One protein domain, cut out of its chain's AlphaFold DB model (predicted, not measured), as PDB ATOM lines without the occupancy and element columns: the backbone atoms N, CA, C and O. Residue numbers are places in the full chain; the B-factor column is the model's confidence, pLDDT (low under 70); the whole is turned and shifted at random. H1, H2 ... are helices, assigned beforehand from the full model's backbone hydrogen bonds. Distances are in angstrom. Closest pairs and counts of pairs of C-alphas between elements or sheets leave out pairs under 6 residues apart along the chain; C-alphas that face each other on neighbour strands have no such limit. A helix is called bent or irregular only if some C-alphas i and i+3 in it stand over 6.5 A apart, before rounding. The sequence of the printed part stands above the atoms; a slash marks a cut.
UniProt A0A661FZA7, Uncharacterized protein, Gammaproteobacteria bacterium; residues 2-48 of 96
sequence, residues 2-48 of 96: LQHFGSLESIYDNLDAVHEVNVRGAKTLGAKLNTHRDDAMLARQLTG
ATOM      1  N   LEU A   2     242.659 237.150 182.328       90.62
ATOM      2  CA  LEU A   2     243.961 237.712 182.736       90.62
ATOM      3  C   LEU A   2     244.788 238.219 181.544       90.62
ATOM      4  O   LEU A   2     245.363 239.289 181.624       90.62
ATOM      5  N   GLN A   3     244.752 237.530 180.399       91.50
ATOM      6  CA  GLN A   3     245.362 238.036 179.157       91.50
ATOM      7  C   GLN A   3     244.761 239.366 178.658       91.50
ATOM      8  O   GLN A   3     245.406 240.063 177.892       91.50
ATOM      9  N   HIS A   4     243.525 239.695 179.051       92.12
ATOM     10  CA  HIS A   4     242.825 240.906 178.612       92.12
ATOM     11  C   HIS A   4     243.049 242.076 179.581       92.12
ATOM     12  O   HIS A   4     243.321 243.182 179.142       92.12
ATOM     13  N   PHE A   5     242.979 241.822 180.892       93.81
ATOM     14  CA  PHE A   5     243.084 242.855 181.931       93.81
ATOM     15  C   PHE A   5     244.470 242.951 182.593       93.81
ATOM     16  O   PHE A   5     244.738 243.895 183.323       93.81
ATOM     17  N   GLY A   6     245.359 241.978 182.384       94.88
ATOM     18  CA  GLY A   6     246.736 241.968 182.894       94.88
ATOM     19  C   GLY A   6     246.890 241.530 184.355       94.88
ATOM     20  O   GLY A   6     247.772 240.728 184.657       94.88
ATOM     21  N   SER A   7     246.032 242.002 185.260       94.56
ATOM     22  CA  SER A   7     246.114 241.697 186.697       94.56
ATOM     23  C   SER A   7     244.747 241.401 187.321       94.56
ATOM     24  O   SER A   7     243.709 241.627 186.697       94.56
ATOM     25  N   LEU A   8     244.744 240.859 188.544       95.12
ATOM     26  CA  LEU A   8     243.505 240.615 189.291       95.12
ATOM     27  C   LEU A   8     242.890 241.939 189.760       95.12
ATOM     28  O   LEU A   8     241.679 242.109 189.733       95.12
ATOM     29  N   GLU A   9     243.732 242.892 190.130       94.81
ATOM     30  CA  GLU A   9     243.359 244.237 190.543       94.81
ATOM     31  C   GLU A   9     242.687 244.976 189.380       94.81
ATOM     32  O   GLU A   9     241.553 245.427 189.507       94.81
ATOM     33  N   SER A  10     243.304 244.952 188.193       96.25
ATOM     34  CA  SER A  10     242.747 245.556 186.975       96.25
ATOM     35  C   SER A  10     241.423 244.924 186.537       96.25
ATOM     36  O   SER A  10     240.602 245.598 185.923       96.25
ATOM     37  N   ILE A  11     241.188 243.646 186.851       95.38
ATOM     38  CA  ILE A  11     239.879 243.005 186.662       95.38
ATOM     39  C   ILE A  11     238.831 243.655 187.568       95.38
ATOM     40  O   ILE A  11     237.729 243.948 187.109       95.38
ATOM     41  N   TYR A  12     239.160 243.857 188.847       96.19
ATOM     42  CA  TYR A  12     238.238 244.443 189.819       96.19
ATOM     43  C   TYR A  12     237.981 245.933 189.563       96.19
ATOM     44  O   TYR A  12     236.848 246.379 189.736       96.19
ATOM     45  N   ASP A  13     238.982 246.668 189.078       95.88
ATOM     46  CA  ASP A  13     238.854 248.079 188.685       95.88
ATOM     47  C   ASP A  13     237.974 248.272 187.436       95.88
ATOM     48  O   ASP A  13     237.461 249.362 187.199       95.88
ATOM     49  N   ASN A  14     237.779 247.214 186.636       94.88
ATOM     50  CA  ASN A  14     237.030 247.240 185.376       94.88
ATOM     51  C   ASN A  14     235.927 246.166 185.339       94.88
ATOM     52  O   ASN A  14     235.662 245.577 184.287       94.88
ATOM     53  N   LEU A  15     235.279 245.894 186.480       94.12
ATOM     54  CA  LEU A  15     234.255 244.844 186.603       94.12
ATOM     55  C   LEU A  15     233.137 244.968 185.563       94.12
ATOM     56  O   LEU A  15     232.696 243.954 185.015       94.12
ATOM     57  N   ASP A  16     232.718 246.195 185.257       92.62
ATOM     58  CA  ASP A  16     231.664 246.460 184.278       92.62
ATOM     59  C   ASP A  16     232.068 246.037 182.865       92.62
ATOM     60  O   ASP A  16     231.212 245.592 182.113       92.62
ATOM     61  N   ALA A  17     233.356 246.062 182.512       93.56
ATOM     62  CA  ALA A  17     233.863 245.645 181.201       93.56
ATOM     63  C   ALA A  17     234.107 244.125 181.096       93.56
ATOM     64  O   ALA A  17     234.366 243.596 180.016       93.56
ATOM     65  N   VAL A  18     233.997 243.365 182.193       92.44
ATOM     66  CA  VAL A  18     234.274 241.911 182.196       92.44
ATOM     67  C   VAL A  18     233.355 241.137 181.245       92.44
ATOM     68  O   VAL A  18     233.757 240.101 180.706       92.44
ATOM     69  N   HIS A  19     232.139 241.631 181.002       92.25
ATOM     70  CA  HIS A  19     231.187 240.997 180.091       92.25
ATOM     71  C   HIS A  19     231.626 241.033 178.615       92.25
ATOM     72  O   HIS A  19     231.119 240.234 177.825       92.25
ATOM     73  N   GLU A  20     232.564 241.914 178.255       90.69
ATOM     74  CA  GLU A  20     233.113 242.056 176.899       90.69
ATOM     75  C   GLU A  20     234.151 240.973 176.576       90.69
ATOM     76  O   GLU A  20     234.451 240.695 175.413       90.69
ATOM     77  N   VAL A  21     234.686 240.302 177.602       91.44
ATOM     78  CA  VAL A  21     235.629 239.203 177.406       91.44
ATOM     79  C   VAL A  21     234.898 238.014 176.788       91.44
ATOM     80  O   VAL A  21     233.941 237.488 177.355       91.44
ATOM     81  N   ASN A  22     235.408 237.523 175.658       88.69
ATOM     82  CA  ASN A  22     234.864 236.355 174.967       88.69
ATOM     83  C   ASN A  22     235.168 235.042 175.722       88.69
ATOM     84  O   ASN A  22     236.045 234.265 175.347       88.69
ATOM     85  N   VAL A  23     234.465 234.818 176.834       88.69
ATOM     86  CA  VAL A  23     234.508 233.595 177.645       88.69
ATOM     87  C   VAL A  23     233.098 233.113 177.967       88.69
ATOM     88  O   VAL A  23     232.141 233.885 178.074       88.69
ATOM     89  N   ARG A  24     232.952 231.800 178.168       89.25
ATOM     90  CA  ARG A  24     231.669 231.208 178.555       89.25
ATOM     91  C   ARG A  24     231.186 231.811 179.879       89.25
ATOM     92  O   ARG A  24     231.880 231.747 180.886       89.25
ATOM     93  N   GLY A  25     229.966 232.349 179.876       88.88
ATOM     94  CA  GLY A  25     229.330 232.910 181.071       88.88
ATOM     95  C   GLY A  25     229.697 234.365 181.397       88.88
ATOM     96  O   GLY A  25     229.292 234.836 182.462       88.88
ATOM     97  N   ALA A  26     230.389 235.079 180.496       90.12
ATOM     98  CA  ALA A  26     230.864 236.457 180.693       90.12
ATOM     99  C   ALA A  26     229.797 237.418 181.254       90.12
ATOM    100  O   ALA A  26     230.072 238.158 182.193       90.12
ATOM    101  N   LYS A  27     228.546 237.322 180.781       91.31
ATOM    102  CA  LYS A  27     227.414 238.157 181.237       91.31
ATOM    103  C   LYS A  27     227.145 238.105 182.747       91.31
ATOM    104  O   LYS A  27     226.623 239.059 183.302       91.31
ATOM    105  N   THR A  28     227.461 236.989 183.405       93.38
ATOM    106  CA  THR A  28     227.241 236.804 184.857       93.38
ATOM    107  C   THR A  28     228.531 236.875 185.666       93.38
ATOM    108  O   THR A  28     228.500 236.780 186.891       93.38
ATOM    109  N   LEU A  29     229.674 236.987 184.989       92.94
ATOM    110  CA  LEU A  29     230.979 236.852 185.614       92.94
ATOM    111  C   LEU A  29     231.301 238.051 186.513       92.94
ATOM    112  O   LEU A  29     231.789 237.837 187.615       92.94
ATOM    113  N   GLY A  30     230.948 239.274 186.097       94.50
ATOM    114  CA  GLY A  30     231.135 240.482 186.912       94.50
ATOM    115  C   GLY A  30     230.438 240.386 188.275       94.50
ATOM    116  O   GLY A  30     231.069 240.596 189.305       94.50
ATOM    117  N   ALA A  31     229.174 239.945 188.299       95.38
ATOM    118  CA  ALA A  31     228.435 239.745 189.547       95.38
ATOM    119  C   ALA A  31     229.103 238.702 190.461       95.38
ATOM    120  O   ALA A  31     229.259 238.942 191.652       95.38
ATOM    121  N   LYS A  32     229.551 237.567 189.903       94.94
ATOM    122  CA  LYS A  32     230.237 236.514 190.674       94.94
ATOM    123  C   LYS A  32     231.566 236.990 191.254       94.94
ATOM    124  O   LYS A  32     231.868 236.675 192.398       94.94
ATOM    125  N   LEU A  33     232.347 237.732 190.472       95.38
ATOM    126  CA  LEU A  33     233.606 238.311 190.934       95.38
ATOM    127  C   LEU A  33     233.351 239.298 192.068       95.38
ATOM    128  O   LEU A  33     233.990 239.195 193.104       95.38
ATOM    129  N   ASN A  34     232.377 240.196 191.908       96.81
ATOM    130  CA  ASN A  34     232.037 241.161 192.947       96.81
ATOM    131  C   ASN A  34     231.617 240.474 194.260       96.81
ATOM    132  O   ASN A  34     232.090 240.859 195.324       96.81
ATOM    133  N   THR A  35     230.799 239.418 194.188       98.12
ATOM    134  CA  THR A  35     230.389 238.632 195.367       98.12
ATOM    135  C   THR A  35     231.570 237.983 196.097       98.12
ATOM    136  O   THR A  35     231.533 237.879 197.317       98.12
ATOM    137  N   HIS A  36     232.609 237.556 195.374       97.12
ATOM    138  CA  HIS A  36     233.755 236.819 195.923       97.12
ATOM    139  C   HIS A  36     235.055 237.632 195.902       97.12
ATOM    140  O   HIS A  36     236.146 237.061 195.822       97.12
ATOM    141  N   ARG A  37     234.958 238.966 195.950       96.88
ATOM    142  CA  ARG A  37     236.130 239.842 195.869       96.88
ATOM    143  C   ARG A  37     237.135 239.542 196.972       96.88
ATOM    144  O   ARG A  37     238.304 239.310 196.675       96.88
ATOM    145  N   ASP A  38     236.672 239.500 198.215       97.44
ATOM    146  CA  ASP A  38     237.537 239.298 199.378       97.44
ATOM    147  C   ASP A  38     238.191 237.911 199.349       97.44
ATOM    148  O   ASP A  38     239.401 237.798 199.550       97.44
ATOM    149  N   ASP A  39     237.432 236.875 198.976       98.12
ATOM    150  CA  ASP A  39     237.951 235.514 198.789       98.12
ATOM    151  C   ASP A  39     239.052 235.474 197.717       98.12
ATOM    152  O   ASP A  39     240.093 234.840 197.901       98.12
ATOM    153  N   ALA A  40     238.851 236.164 196.590       96.50
ATOM    154  CA  ALA A  40     239.828 236.217 195.506       96.50
ATOM    155  C   ALA A  40     241.106 236.967 195.914       96.50
ATOM    156  O   ALA A  40     242.207 236.524 195.578       96.50
ATOM    157  N   MET A  41     240.976 238.078 196.647       96.12
ATOM    158  CA  MET A  41     242.123 238.836 197.159       96.12
ATOM    159  C   MET A  41     242.898 238.028 198.206       96.12
ATOM    160  O   MET A  41     244.128 237.983 198.164       96.12
ATOM    161  N   LEU A  42     242.195 237.309 199.085       97.44
ATOM    162  CA  LEU A  42     242.814 236.394 200.039       97.44
ATOM    163  C   LEU A  42     243.545 235.253 199.324       97.44
ATOM    164  O   LEU A  42     244.701 234.972 199.632       97.44
ATOM    165  N   ALA A  43     242.918 234.623 198.329       97.06
ATOM    166  CA  ALA A  43     243.559 233.579 197.536       97.06
ATOM    167  C   ALA A  43     244.822 234.101 196.828       97.06
ATOM    168  O   ALA A  43     245.841 233.408 196.795       97.06
ATOM    169  N   ARG A  44     244.800 235.339 196.313       94.94
ATOM    170  CA  ARG A  44     245.975 235.994 195.718       94.94
ATOM    171  C   ARG A  44     247.110 236.160 196.727       94.94
ATOM    172  O   ARG A  44     248.255 235.888 196.377       94.94
ATOM    173  N   GLN A  45     246.806 236.561 197.958       94.75
ATOM    174  CA  GLN A  45     247.802 236.672 199.021       94.75
ATOM    175  C   GLN A  45     248.364 235.300 199.418       94.75
ATOM    176  O   GLN A  45     249.578 235.133 199.488       94.75
ATOM    177  N   LEU A  46     247.497 234.309 199.640       97.25
ATOM    178  CA  LEU A  46     247.888 232.978 200.117       97.25
ATOM    179  C   LEU A  46     248.696 232.175 199.093       97.25
ATOM    180  O   LEU A  46     249.482 231.312 199.473       97.25
ATOM    181  N   THR A  47     248.492 232.427 197.800       96.06
ATOM    182  CA  THR A  47     249.185 231.710 196.717       96.06
ATOM    183  C   THR A  47     250.428 232.433 196.199       96.06
ATOM    184  O   THR A  47     251.176 231.869 195.399       96.06
ATOM    185  N   GLY A  48     250.662 233.674 196.634       95.19
ATOM    186  CA  GLY A  48     251.856 234.438 196.289       95.19
ATOM    187  C   GLY A  48     253.114 233.876 196.954       95.19
ATOM    188  O   GLY A  48     253.090 233.438 198.101       95.19
TER     189      GLY A  48
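What this domain is: This is residues 2 to 48 of the 96 residues of an uncharacterized protein of Gammaproteobacteria bacterium (UniProt A0A661FZA7). Picture an open horseshoe of short helices: the H3-H4 hairpin makes its closed side, and H2, leading to it, and H5, leading away, are the two arms, with H1 at the corner where H2 begins. The printed part has 47 residues with five named helices, H1 to H5 in chain order, and no named strand; the class is all helix. It is compact, with a radius of gyration of the C-alphas of 10.6 A and spans of 28 by 21 by 18 A.

Where its parts are: Find C-alpha 2 at (243.961, 237.712, 182.736), where H1, residues 2 to 5, begins and runs 5.3 A. Next come H2, residues 8 to 13, 8.8 A, and H3, residues 15 to 20, 10.2 A. H4, residues 26 to 35, runs 14.8 A, starting at C-alpha 26 (230.864, 236.457, 180.693). H5, residues 37 to 47, runs 15.4 A to C-alpha 47 at (249.185, 231.710, 196.717). H3 is irregular, but only just, with C-alphas 16 and 19 at 6.9 A; H4 is irregular, with C-alphas 27 and 30 at 7.2 A.

How they stand to each other: H1 and H2 only just touch, only at the corner by their link, with 3 pairs of C-alphas within 8 A, the closest Phe 5 and Ile 11 at 5.7 A. H2 is close to but not clearly touching H3, about perpendicular at 78 degrees; the closest C-alphas are Ile 11 and Val 18, 7.2 A. H3 and H4 touch as a hairpin, opposite ways at a shallow tilt of 19 degrees, closest at the C-alphas of His 19 and Ala 26, 4.6 A. H2 and H5 are close but not clearly touching, opposite ways at a shallow tilt of 23 degrees; the closest C-alphas, Tyr 12 and Arg 37, are 7.9 A apart. H4 and H5 meet only through their link, and H1 and H5 are apart. Every O i to N i+4 pair is within hydrogen-bond range in H2 and H5, against 4 of 6 in H4 and 0 of 2 in H3, where 2 of 3 O i to N i+3 pairs are; H1 is too short for an i+4 pair.

The domain as a whole: The two C-alphas farthest apart, Glu 20 and Leu 46, are 29.0 A apart. The printed part has no cut, its four links are tight, and no printed residue is under 70 in pLDDT.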